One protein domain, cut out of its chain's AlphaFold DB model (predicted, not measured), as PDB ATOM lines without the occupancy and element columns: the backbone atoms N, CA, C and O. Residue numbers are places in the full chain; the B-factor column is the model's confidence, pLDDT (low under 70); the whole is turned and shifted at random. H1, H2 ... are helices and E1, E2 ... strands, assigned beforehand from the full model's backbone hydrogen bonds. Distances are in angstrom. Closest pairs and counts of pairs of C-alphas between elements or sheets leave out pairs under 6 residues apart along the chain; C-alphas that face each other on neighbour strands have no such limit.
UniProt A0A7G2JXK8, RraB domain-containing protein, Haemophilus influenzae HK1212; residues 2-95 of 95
ATOM      1  N   ALA A   2      57.222  21.198  34.809       86.62
ATOM      2  CA  ALA A   2      56.076  20.303  35.047       86.62
ATOM      3  C   ALA A   2      56.025  19.651  36.447       86.62
ATOM      4  O   ALA A   2      55.123  19.918  37.225       86.62
ATOM      5  N   VAL A   3      57.049  18.884  36.841       88.56
ATOM      6  CA  VAL A   3      57.074  18.202  38.157       88.56
ATOM      7  C   VAL A   3      57.037  19.165  39.354       88.56
ATOM      8  O   VAL A   3      56.503  18.817  40.404       88.56
ATOM      9  N   ASP A   4      57.641  20.349  39.234       88.88
ATOM     10  CA  ASP A   4      57.626  21.341  40.317       88.88
ATOM     11  C   ASP A   4      56.258  22.049  40.373       88.88
ATOM     12  O   ASP A   4      55.780  22.311  41.473       88.88
ATOM     13  N   ALA A   5      55.614  22.286  39.222       88.06
ATOM     14  CA  ALA A   5      54.249  22.815  39.142       88.06
ATOM     15  C   ALA A   5      53.229  21.824  39.725       88.06
ATOM     16  O   ALA A   5      52.467  22.186  40.615       88.06
ATOM     17  N   PHE A   6      53.326  20.543  39.361       87.38
ATOM     18  CA  PHE A   6      52.486  19.490  39.936       87.38
ATOM     19  C   PHE A   6      52.598  19.417  41.465       87.38
ATOM     20  O   PHE A   6      51.614  19.330  42.191       87.38
ATOM     21  N   LYS A   7      53.819  19.539  42.000       88.06
ATOM     22  CA  LYS A   7      54.040  19.583  43.456       88.06
ATOM     23  C   LYS A   7      53.507  20.845  44.128       88.06
ATOM     24  O   LYS A   7      53.301  20.820  45.338       88.06
ATOM     25  N   ALA A   8      53.355  21.933  43.382       86.38
ATOM     26  CA  ALA A   8      52.748  23.167  43.862       86.38
ATOM     27  C   ALA A   8      51.207  23.121  43.815       86.38
ATOM     28  O   ALA A   8      50.578  24.054  44.299       86.38
ATOM     29  N   GLY A   9      50.616  22.022  43.330       85.88
ATOM     30  CA  GLY A   9      49.166  21.824  43.278       85.88
ATOM     31  C   GLY A   9      48.524  22.273  41.968       85.88
ATOM     32  O   GLY A   9      47.312  22.428  41.933       85.88
ATOM     33  N   TYR A  10      49.324  22.497  40.925       88.50
ATOM     34  CA  TYR A  10      48.810  22.720  39.578       88.50
ATOM     35  C   TYR A  10      48.604  21.387  38.866       88.50
ATOM     36  O   TYR A  10      49.434  20.481  38.979       88.50
ATOM     37  N   GLU A  11      47.557  21.309  38.066       88.38
ATOM     38  CA  GLU A  11      47.437  20.280  37.043       88.38
ATOM     39  C   GLU A  11      48.365  20.613  35.880       88.38
ATOM     40  O   GLU A  11      48.673  21.777  35.626       88.38
ATOM     41  N   VAL A  12      48.889  19.584  35.223       89.50
ATOM     42  CA  VAL A  12      49.872  19.739  34.150       89.50
ATOM     43  C   VAL A  12      49.396  18.927  32.960       89.50
ATOM     44  O   VAL A  12      49.219  17.718  33.098       89.50
ATOM     45  N   SER A  13      49.233  19.587  31.815       87.62
ATOM     46  CA  SER A  13      48.828  18.941  30.568       87.62
ATOM     47  C   SER A  13      49.900  17.984  30.040       87.62
ATOM     48  O   SER A  13      51.073  18.034  30.440       87.62
ATOM     49  N   GLU A  14      49.529  17.156  29.060       87.69
ATOM     50  CA  GLU A  14      50.529  16.510  28.214       87.69
ATOM     51  C   GLU A  14      51.362  17.570  27.471       87.69
ATOM     52  O   GLU A  14      50.892  18.670  27.171       87.69
ATOM     53  N   ALA A  15      52.637  17.259  27.229       88.62
ATOM     54  CA  ALA A  15      53.530  18.154  26.513       88.62
ATOM     55  C   ALA A  15      53.413  17.949  25.000       88.62
ATOM     56  O   ALA A  15      53.652  16.853  24.496       88.62
ATOM     57  N   GLU A  16      53.153  19.030  24.281       88.06
ATOM     58  CA  GLU A  16      53.084  19.067  22.826       88.06
ATOM     59  C   GLU A  16      54.432  19.477  22.215       88.06
ATOM     60  O   GLU A  16      55.140  20.342  22.741       88.06
ATOM     61  N   GLU A  17      54.798  18.859  21.087       90.38
ATOM     62  CA  GLU A  17      56.015  19.178  20.332       90.38
ATOM     63  C   GLU A  17      55.719  20.224  19.247       90.38
ATOM     64  O   GLU A  17      54.919  19.997  18.342       90.38
ATOM     65  N   PHE A  18      56.414  21.356  19.315       87.38
ATOM     66  CA  PHE A  18      56.360  22.443  18.339       87.38
ATOM     67  C   PHE A  18      57.749  22.710  17.749       87.38
ATOM     68  O   PHE A  18      58.763  22.267  18.284       87.38
ATOM     69  N   GLU A  19      57.814  23.466  16.656       90.12
ATOM     70  CA  GLU A  19      59.071  23.961  16.088       90.12
ATOM     71  C   GLU A  19      59.235  25.450  16.414       90.12
ATOM     72  O   GLU A  19      58.293  26.230  16.261       90.12
ATOM     73  N   ASP A  20      60.425  25.856  16.864       84.50
ATOM     74  CA  ASP A  20      60.769  27.275  16.974       84.50
ATOM     75  C   ASP A  20      61.039  27.913  15.594       84.50
ATOM     76  O   ASP A  20      61.068  27.234  14.564       84.50
ATOM     77  N   ASP A  21      61.261  29.230  15.556       86.00
ATOM     78  CA  ASP A  21      61.545  29.974  14.314       86.00
ATOM     79  C   ASP A  21      62.795  29.471  13.554       86.00
ATOM     80  O   ASP A  21      62.961  29.758  12.364       86.00
ATOM     81  N   ASP A  22      63.679  28.721  14.223       87.50
ATOM     82  CA  ASP A  22      64.888  28.111  13.665       87.50
ATOM     83  C   ASP A  22      64.682  26.626  13.273       87.50
ATOM     84  O   ASP A  22      65.616  25.975  12.788       87.50
ATOM     85  N   GLY A  23      63.468  26.082  13.440       86.81
ATOM     86  CA  GLY A  23      63.111  24.697  13.120       86.81
ATOM     87  C   GLY A  23      63.604  23.674  14.147       86.81
ATOM     88  O   GLY A  23      63.822  22.507  13.814       86.81
ATOM     89  N   LYS A  24      63.866  24.097  15.387       89.25
ATOM     90  CA  LYS A  24      64.261  23.207  16.481       89.25
ATOM     91  C   LYS A  24      63.022  22.756  17.264       89.25
ATOM     92  O   LYS A  24      62.189  23.598  17.593       89.25
ATOM     93  N   PRO A  25      62.943  21.471  17.658       87.81
ATOM     94  CA  PRO A  25      61.842  20.989  18.477       87.81
ATOM     95  C   PRO A  25      61.870  21.637  19.866       87.81
ATOM     96  O   PRO A  25      62.894  21.622  20.569       87.81
ATOM     97  N   ILE A  26      60.729  22.195  20.251       90.00
ATOM     98  CA  ILE A  26      60.408  22.735  21.567       90.00
ATOM     99  C   ILE A  26      59.197  21.985  22.123       90.00
ATOM    100  O   ILE A  26      58.351  21.515  21.372       90.00
ATOM    101  N   PHE A  27      59.135  21.860  23.447       90.12
ATOM    102  CA  PHE A  27      58.000  21.241  24.124       90.12
ATOM    103  C   PHE A  27      57.253  22.299  24.921       90.12
ATOM    104  O   PHE A  27      57.865  22.986  25.749       90.12
ATOM    105  N   CYS A  28      55.954  22.396  24.679       90.50
ATOM    106  CA  CYS A  28      55.034  23.288  25.369       90.50
ATOM    107  C   CYS A  28      54.055  22.446  26.183       90.50
ATOM    108  O   CYS A  28      53.704  21.344  25.784       90.50
ATOM    109  N   PHE A  29      53.676  22.929  27.356       90.62
ATOM    110  CA  PHE A  29      52.660  22.301  28.191       90.62
ATOM    111  C   PHE A  29      52.021  23.393  29.036       90.62
ATOM    112  O   PHE A  29      52.691  24.368  29.406       90.62
ATOM    113  N   ASP A  30      50.762  23.187  29.381       89.94
ATOM    114  CA  ASP A  30      49.994  24.099  30.202       89.94
ATOM    115  C   ASP A  30      49.982  23.641  31.656       89.94
ATOM    116  O   ASP A  30      50.148  22.462  31.986       89.94
ATOM    117  N   ILE A  31      49.833  24.621  32.546       90.19
ATOM    118  CA  ILE A  31      49.583  24.383  33.961       90.19
ATOM    119  C   ILE A  31      48.263  25.039  34.335       90.19
ATOM    120  O   ILE A  31      48.055  26.221  34.057       90.19
ATOM    121  N   ILE A  32      47.378  24.270  34.956       88.25
ATOM    122  CA  ILE A  32      46.003  24.675  35.245       88.25
ATOM    123  C   ILE A  32      45.770  24.649  36.754       88.25
ATOM    124  O   ILE A  32      46.417  23.914  37.503       88.25
ATOM    125  N   SER A  33      44.902  25.540  37.217       87.88
ATOM    126  CA  SER A  33      44.461  25.605  38.605       87.88
ATOM    127  C   SER A  33      43.083  26.247  38.660       87.88
ATOM    128  O   SER A  33      42.885  27.334  38.115       87.88
ATOM    129  N   GLU A  34      42.162  25.599  39.364       85.81
ATOM    130  CA  GLU A  34      40.826  26.128  39.616       85.81
ATOM    131  C   GLU A  34      40.860  27.124  40.784       85.81
ATOM    132  O   GLU A  34      41.156  26.784  41.935       85.81
ATOM    133  N   VAL A  35      40.604  28.398  40.484       85.31
ATOM    134  CA  VAL A  35      40.579  29.487  41.465       85.31
ATOM    135  C   VAL A  35      39.571  30.557  41.059       85.31
ATOM    136  O   VAL A  35      39.261  30.739  39.885       85.31
ATOM    137  N   GLU A  36      39.101  31.344  42.030       85.44
ATOM    138  CA  GLU A  36      38.269  32.511  41.730       85.44
ATOM    139  C   GLU A  36      39.006  33.490  40.798       85.44
ATOM    140  O   GLU A  36      40.159  33.854  41.049       85.44
ATOM    141  N   LEU A  37      38.305  34.009  39.783       85.25
ATOM    142  CA  LEU A  37      38.846  34.986  38.834       85.25
ATOM    143  C   LEU A  37      39.066  36.364  39.490       85.25
ATOM    144  O   LEU A  37      38.296  37.312  39.318       85.25
ATOM    145  N   LYS A  38      40.141  36.480  40.275       89.06
ATOM    146  CA  LYS A  38      40.572  37.703  40.963       89.06
ATOM    147  C   LYS A  38      41.998  38.043  40.564       89.06
ATOM    148  O   LYS A  38      42.900  37.225  40.710       89.06
ATOM    149  N   ALA A  39      42.220  39.296  40.168       90.69
ATOM    150  CA  ALA A  39      43.547  39.782  39.778       90.69
ATOM    151  C   ALA A  39      44.620  39.516  40.852       90.69
ATOM    152  O   ALA A  39      45.733  39.135  40.522       90.69
ATOM    153  N   GLU A  40      44.272  39.640  42.138       93.38
ATOM    154  CA  GLU A  40      45.201  39.383  43.248       93.38
ATOM    155  C   GLU A  40      45.679  37.923  43.311       93.38
ATOM    156  O   GLU A  40      46.817  37.672  43.710       93.38
ATOM    157  N   ILE A  41      44.824  36.972  42.920       90.94
ATOM    158  CA  ILE A  41      45.153  35.541  42.887       90.94
ATOM    159  C   ILE A  41      46.054  35.253  41.686       90.94
ATOM    160  O   ILE A  41      47.109  34.644  41.845       90.94
ATOM    161  N   ILE A  42      45.694  35.772  40.513       90.75
ATOM    162  CA  ILE A  42      46.459  35.595  39.271       90.75
ATOM    163  C   ILE A  42      47.865  36.196  39.422       90.75
ATOM    164  O   ILE A  42      48.866  35.548  39.114       90.75
ATOM    165  N   ASP A  43      47.967  37.395  40.003       91.62
ATOM    166  CA  ASP A  43      49.245  38.042  40.314       91.62
ATOM    167  C   ASP A  43      50.105  37.206  41.277       91.62
ATOM    168  O   ASP A  43      51.338  37.238  41.203       91.62
ATOM    169  N   ALA A  44      49.481  36.496  42.223       92.56
ATOM    170  CA  ALA A  44      50.186  35.615  43.146       92.56
ATOM    171  C   ALA A  44      50.713  34.368  42.424       92.56
ATOM    172  O   ALA A  44      51.903  34.076  42.536       92.56
ATOM    173  N   GLN A  45      49.879  33.711  41.611       90.19
ATOM    174  CA  GLN A  45      50.280  32.554  40.806       90.19
ATOM    175  C   GLN A  45      51.438  32.909  39.862       90.19
ATOM    176  O   GLN A  45      52.449  32.208  39.825       90.19
ATOM    177  N   GLN A  46      51.378  34.056  39.173       90.56
ATOM    178  CA  GLN A  46      52.484  34.503  38.320       90.56
ATOM    179  C   GLN A  46      53.790  34.696  39.109       90.56
ATOM    180  O   GLN A  46      54.860  34.298  38.644       90.56
ATOM    181  N   LYS A  47      53.736  35.259  40.324       91.38
ATOM    182  CA  LYS A  47      54.927  35.420  41.183       91.38
ATOM    183  C   LYS A  47      55.520  34.091  41.648       91.38
ATOM    184  O   LYS A  47      56.717  34.052  41.927       91.38
ATOM    185  N   GLU A  48      54.721  33.035  41.736       89.62
ATOM    186  CA  GLU A  48      55.186  31.686  42.071       89.62
ATOM    187  C   GLU A  48      55.780  30.962  40.855       89.62
ATOM    188  O   GLU A  48      56.819  30.306  40.967       89.62
ATOM    189  N   ILE A  49      55.177  31.142  39.676       89.00
ATOM    190  CA  ILE A  49      55.582  30.478  38.430       89.00
ATOM    191  C   ILE A  49      56.861  31.092  37.844       89.00
ATOM    192  O   ILE A  49      57.750  30.359  37.406       89.00
ATOM    193  N   LEU A  50      57.012  32.422  37.861       89.88
ATOM    194  CA  LEU A  50      58.163  33.103  37.251       89.88
ATOM    195  C   LEU A  50      59.529  32.586  37.770       89.88
ATOM    196  O   LEU A  50      60.380  32.240  36.945       89.88
ATOM    197  N   PRO A  51      59.760  32.419  39.089       90.38
ATOM    198  CA  PRO A  51      60.995  31.820  39.602       90.38
ATOM    199  C   PRO A  51      61.211  30.362  39.173       90.38
ATOM    200  O   PRO A  51      62.356  29.927  39.007       90.38
ATOM    201  N   LEU A  52      60.135  29.583  38.996       87.56
ATOM    202  CA  LEU A  52      60.227  28.209  38.489       87.56
ATOM    203  C   LEU A  52      60.712  28.203  37.037       87.56
ATOM    204  O   LEU A  52      61.578  27.397  36.685       87.56
ATOM    205  N   LEU A  53      60.213  29.124  36.212       88.88
ATOM    206  CA  LEU A  53      60.653  29.274  34.827       88.88
ATOM    207  C   LEU A  53      62.121  29.697  34.749       88.88
ATOM    208  O   LEU A  53      62.889  29.057  34.030       88.88
ATOM    209  N   GLU A  54      62.552  30.677  35.550       88.31
ATOM    210  CA  GLU A  54      63.958  31.102  35.606       88.31
ATOM    211  C   GLU A  54      64.899  29.952  35.999       88.31
ATOM    212  O   GLU A  54      65.939  29.742  35.365       88.31
ATOM    213  N   LYS A  55      64.526  29.160  37.014       90.44
ATOM    214  CA  LYS A  55      65.314  28.014  37.502       90.44
ATOM    215  C   LYS A  55      65.545  26.962  36.417       90.44
ATOM    216  O   LYS A  55      66.627  26.374  36.348       90.44
ATOM    217  N   HIS A  56      64.533  26.701  35.598       88.38
ATOM    218  CA  HIS A  56      64.553  25.641  34.588       88.38
ATOM    219  C   HIS A  56      64.784  26.158  33.160       88.38
ATOM    220  O   HIS A  56      64.834  25.351  32.237       88.38
ATOM    221  N   LYS A  57      64.976  27.474  32.983       88.25
ATOM    222  CA  LYS A  57      65.108  28.161  31.685       88.25
ATOM    223  C   LYS A  57      63.908  27.938  30.753       88.25
ATOM    224  O   LYS A  57      64.088  27.769  29.550       88.25
ATOM    225  N   GLY A  58      62.708  27.907  31.327       86.69
ATOM    226  CA  GLY A  58      61.458  27.879  30.570       86.69
ATOM    227  C   GLY A  58      61.106  29.250  30.004       86.69
ATOM    228  O   GLY A  58      61.574  30.274  30.506       86.69
ATOM    229  N   ILE A  59      60.268  29.254  28.975       87.75
ATOM    230  CA  ILE A  59      59.682  30.463  28.398       87.75
ATOM    231  C   ILE A  59      58.255  30.575  28.931       87.75
ATOM    232  O   ILE A  59      57.548  29.574  29.010       87.75
ATOM    233  N   TYR A  60      57.866  31.779  29.345       89.00
ATOM    234  CA  TYR A  60      56.482  32.080  29.692       89.00
ATOM    235  C   TYR A  60      55.777  32.631  28.456       89.00
ATOM    236  O   TYR A  60      56.181  33.690  27.973       89.00
ATOM    237  N   ASP A  61      54.764  31.925  27.961       87.62
ATOM    238  CA  ASP A  61      53.989  32.359  26.794       87.62
ATOM    239  C   ASP A  61      52.811  33.263  27.202       87.62
ATOM    240  O   ASP A  61      52.620  34.348  26.650       87.62
ATOM    241  N   GLY A  62      52.094  32.906  28.273       88.94
ATOM    242  CA  GLY A  62      51.007  33.721  28.808       88.94
ATOM    243  C   GLY A  62      50.188  33.024  29.891       88.94
ATOM    244  O   GLY A  62      50.558  31.967  30.395       88.94
ATOM    245  N   TRP A  63      49.078  33.654  30.277       90.62
ATOM    246  CA  TRP A  63      48.001  33.013  31.033       90.62
ATOM    247  C   TRP A  63      46.665  33.323  30.364       90.62
ATOM    248  O   TRP A  63      46.513  34.357  29.705       90.62
ATOM    249  N   GLY A  64      45.695  32.445  30.589       88.12
ATOM    250  CA  GLY A  64      44.305  32.622  30.201       88.12
ATOM    251  C   GLY A  64      43.376  32.089  31.285       88.12
ATOM    252  O   GLY A  64      43.817  31.498  32.266       88.12
ATOM    253  N   THR A  65      42.087  32.335  31.104       86.25
ATOM    254  CA  THR A  65      41.011  31.717  31.881       86.25
ATOM    255  C   THR A  65      39.951  31.258  30.897       86.25
ATOM    256  O   THR A  65      39.769  31.892  29.851       86.25
ATOM    257  N   TYR A  66      39.238  30.194  31.238       77.62
ATOM    258  CA  TYR A  66      38.020  29.832  30.532       77.62
ATOM    259  C   TYR A  66      36.873  30.764  30.959       77.62
ATOM    260  O   TYR A  66      36.897  31.342  32.052       77.62
ATOM    261  N   PHE A  67      35.913  30.978  30.060       78.19
ATOM    262  CA  PHE A  67      34.690  31.722  30.346       78.19
ATOM    263  C   PHE A  67      33.537  30.732  30.453       78.19
ATOM    264  O   PHE A  67      33.118  30.175  29.444       78.19
ATOM    265  N   GLU A  68      32.997  30.574  31.654       71.12
ATOM    266  CA  GLU A  68      31.775  29.806  31.876       71.12
ATOM    267  C   GLU A  68      30.552  30.676  31.548       71.12
ATOM    268  O   GLU A  68      30.374  31.759  32.121       71.12
ATOM    269  N   ASP A  69      29.710  30.235  30.602       73.69
ATOM    270  CA  ASP A  69      28.453  30.926  30.306       73.69
ATOM    271  C   ASP A  69      27.485  30.732  31.484       73.69
ATOM    272  O   ASP A  69      27.051  29.610  31.741       73.69
ATOM    273  N   PRO A  70      27.059  31.809  32.171       74.00
ATOM    274  CA  PRO A  70      26.134  31.704  33.298       74.00
ATOM    275  C   PRO A  70      24.737  31.177  32.924       74.00
ATOM    276  O   PRO A  70      23.897  31.018  33.809       74.00
ATOM    277  N   ASN A  71      24.448  30.982  31.633       78.56
ATOM    278  CA  ASN A  71      23.200  30.416  31.123       78.56
ATOM    279  C   ASN A  71      23.364  28.996  30.553       78.56
ATOM    280  O   ASN A  71      22.393  28.480  29.999       78.56
ATOM    281  N   ALA A  72      24.556  28.397  30.622       73.75
ATOM    282  CA  ALA A  72      24.736  26.996  30.266       73.75
ATOM    283  C   ALA A  72      24.040  26.107  31.310       73.75
ATOM    284  O   ALA A  72      24.121  26.362  32.511       73.75
ATOM    285  N   ASP A  73      23.305  25.097  30.840       64.69
ATOM    286  CA  ASP A  73      22.603  24.134  31.701       64.69
ATOM    287  C   ASP A  73      23.542  23.023  32.230       64.69
ATOM    288  O   ASP A  73      23.122  22.255  33.093       64.69
ATOM    289  N   ASP A  74      24.777  22.951  31.717       60.25
ATOM    290  CA  ASP A  74      25.811  21.957  32.031       60.25
ATOM    291  C   ASP A  74      27.165  22.678  32.120       60.25
ATOM    292  O   ASP A  74      27.461  23.544  31.286       60.25
ATOM    293  N   ASP A  75      27.966  22.355  33.130       58.56
ATOM    294  CA  ASP A  75      29.380  22.703  33.165       58.56
ATOM    295  C   ASP A  75      30.112  21.798  32.169       58.56
ATOM    296  O   ASP A  75      30.263  20.602  32.377       58.56
ATOM    297  N   GLU A  76      30.571  22.368  31.052       56.94
ATOM    298  CA  GLU A  76      31.260  21.623  29.979       56.94
ATOM    299  C   GLU A  76      32.534  20.888  30.466       56.94
ATOM    300  O   GLU A  76      33.043  20.034  29.753       56.94
ATOM    301  N   TYR A  77      33.007  21.184  31.685       59.91
ATOM    302  CA  TYR A  77      34.171  20.581  32.352       59.91
ATOM    303  C   TYR A  77      33.828  19.811  33.646       59.91
ATOM    304  O   TYR A  77      34.726  19.487  34.414       59.91
ATOM    305  N   GLY A  78      32.547  19.507  33.889       55.03
ATOM    306  CA  GLY A  78      32.097  18.663  35.000       55.03
ATOM    307  C   GLY A  78      32.268  19.242  36.418       55.03
ATOM    308  O   GLY A  78      33.044  20.154  36.682       55.03
ATOM    309  N   ASP A  79      31.535  18.653  37.371       53.50
ATOM    310  CA  ASP A  79      31.530  19.020  38.805       53.50
ATOM    311  C   ASP A  79      32.784  18.524  39.567       53.50
ATOM    312  O   ASP A  79      32.913  18.759  40.771       53.50
ATOM    313  N   ASP A  80      33.690  17.784  38.913       56.03
ATOM    314  CA  ASP A  80      34.885  17.201  39.542       56.03
ATOM    315  C   ASP A  80      36.169  18.025  39.366       56.03
ATOM    316  O   ASP A  80      37.146  17.750  40.070       56.03
ATOM    317  N   GLY A  81      36.133  19.077  38.541       54.47
ATOM    318  CA  GLY A  81      37.230  20.032  38.371       54.47
ATOM    319  C   GLY A  81      38.410  19.499  37.556       54.47
ATOM    320  O   GLY A  81      39.458  20.142  37.535       54.47
ATOM    321  N   GLU A  82      38.262  18.349  36.889       58.03
ATOM    322  CA  GLU A  82      39.289  17.800  36.005       58.03
ATOM    323  C   GLU A  82      39.264  18.564  34.670       58.03
ATOM    324  O   GLU A  82      38.308  18.507  33.900       58.03
ATOM    325  N   PHE A  83      40.330  19.317  34.376       63.78
ATOM    326  CA  PHE A  83      40.393  20.110  33.138       63.78
ATOM    327  C   PHE A  83      40.586  19.245  31.882       63.78
ATOM    328  O   PHE A  83      40.305  19.687  30.769       63.78
ATOM    329  N   PHE A  84      41.097  18.029  32.061       63.31
ATOM    330  CA  PHE A  84      41.299  17.051  31.002       63.31
ATOM    331  C   PHE A  84      40.387  15.862  31.271       63.31
ATOM    332  O   PHE A  84      40.620  15.115  32.219       63.31
ATOM    333  N   ASP A  85      39.367  15.681  30.438       56.75
ATOM    334  CA  ASP A  85      38.562  14.466  30.486       56.75
ATOM    335  C   ASP A  85      39.388  13.309  29.889       56.75
ATOM    336  O   ASP A  85      40.045  13.468  28.856       56.75
ATOM    337  N   ASP A  86      39.348  12.122  30.501       52.09
ATOM    338  CA  ASP A  86      40.022  10.908  29.992       52.09
ATOM    339  C   ASP A  86      39.488  10.494  28.584       52.09
ATOM    340  O   ASP A  86      39.982   9.540  27.976       52.09
ATOM    341  N   GLU A  87      38.469  11.187  28.048       49.22
ATOM    342  CA  GLU A  87      37.886  10.993  26.711       49.22
ATOM    343  C   GLU A  87      38.658  11.665  25.550       49.22
ATOM    344  O   GLU A  87      38.441  11.281  24.397       49.22
ATOM    345  N   ASP A  88      39.624  12.558  25.805       50.59
ATOM    346  CA  ASP A  88      40.475  13.165  24.756       50.59
ATOM    347  C   ASP A  88      41.520  12.188  24.143       50.59
ATOM    348  O   ASP A  88      42.378  12.579  23.345       50.59
ATOM    349  N   GLU A  89      41.450  10.881  24.446       52.38
ATOM    350  CA  GLU A  89      42.288   9.837  23.825       52.38
ATOM    351  C   GLU A  89      41.722   9.202  22.523       52.38
ATOM    352  O   GLU A  89      42.408   8.367  21.923       52.38
ATOM    353  N   GLU A  90      40.550   9.578  21.984       50.41
ATOM    354  CA  GLU A  90      40.053   8.990  20.713       50.41
ATOM    355  C   GLU A  90      39.363   9.965  19.725       50.41
ATOM    356  O   GLU A  90      38.219   9.773  19.318       50.41
ATOM    357  N   GLU A  91      40.099  10.927  19.160       45.66
ATOM    358  CA  GLU A  91      39.812  11.358  17.777       45.66
ATOM    359  C   GLU A  91      40.462  10.337  16.812       45.66
ATOM    360  O   GLU A  91      41.696  10.279  16.694       45.66
ATOM    361  N   PRO A  92      39.694   9.475  16.107       45.34
ATOM    362  CA  PRO A  92      40.280   8.499  15.205       45.34
ATOM    363  C   PRO A  92      40.970   9.249  14.067       45.34
ATOM    364  O   PRO A  92      40.319   9.908  13.257       45.34
ATOM    365  N   ARG A  93      42.300   9.109  13.964       51.34
ATOM    366  CA  ARG A  93      43.075   9.584  12.809       51.34
ATOM    367  C   ARG A  93      42.431   9.057  11.527       51.34
ATOM    368  O   ARG A  93      42.602   7.887  11.173       51.34
ATOM    369  N   VAL A  94      41.701   9.914  10.822       44.06
ATOM    370  CA  VAL A  94      41.192   9.589   9.492       44.06
ATOM    371  C   VAL A  94      42.400   9.561   8.558       44.06
ATOM    372  O   VAL A  94      43.030  10.589   8.311       44.06
ATOM    373  N   HIS A  95      42.761   8.350   8.131       43.56
ATOM    374  CA  HIS A  95      43.848   8.062   7.194       43.56
ATOM    375  C   HIS A  95      43.567   8.603   5.789       43.56
ATOM    376  O   HIS A  95      42.423   8.418   5.307       43.56
TER     377      HIS A  95
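What this domain is: This is residues 2 to 95 of the 95 residues of the protein "RraB domain-containing protein" of Haemophilus influenzae HK1212 (UniProt A0A7G2JXK8). With little regular structure, this is a small antiparallel hairpin, E1 and E2, and one long helix, H2, near the short helix H1; residues 69 to 75 and the tail 86 to 95, with H3, stick out. Of 94 printed residues, 36 are in named elements, in the order H1, E1, E2, H2, H3; the class is mixed. The whole is loose and flat, with a radius of gyration of the C-alphas of 16.0 A, spanning 48 by 45 by 24 A.

Where its parts are: E1 is residues 16 to 19, E2 residues 25 to 28. H2, residues 39 to 56, 25.8 A long, begins at C-alpha 39 (43.547, 39.782, 39.778). H1 is residues 2 to 7. H3, residues 86 to 89, ends at C-alpha 89 (42.288, 9.837, 23.825).

How they stand to each other: In the E1 and E2 hairpin, N 16 and O 28 are within hydrogen-bond range, 2.8 A. H1 and H2 are close but not clearly touching; their closest C-alphas, Asp 4 and Leu 52, are 7.6 A apart. H3 is apart from H2. Every O i to N i+4 pair is within range in H1, 12 of 14 in H2; H3 is too short for one.

The domain as a whole: The printed part has no cut. The link H2 to H3 is long, 29 residues. Residues 73 to 95 have pLDDT under 70.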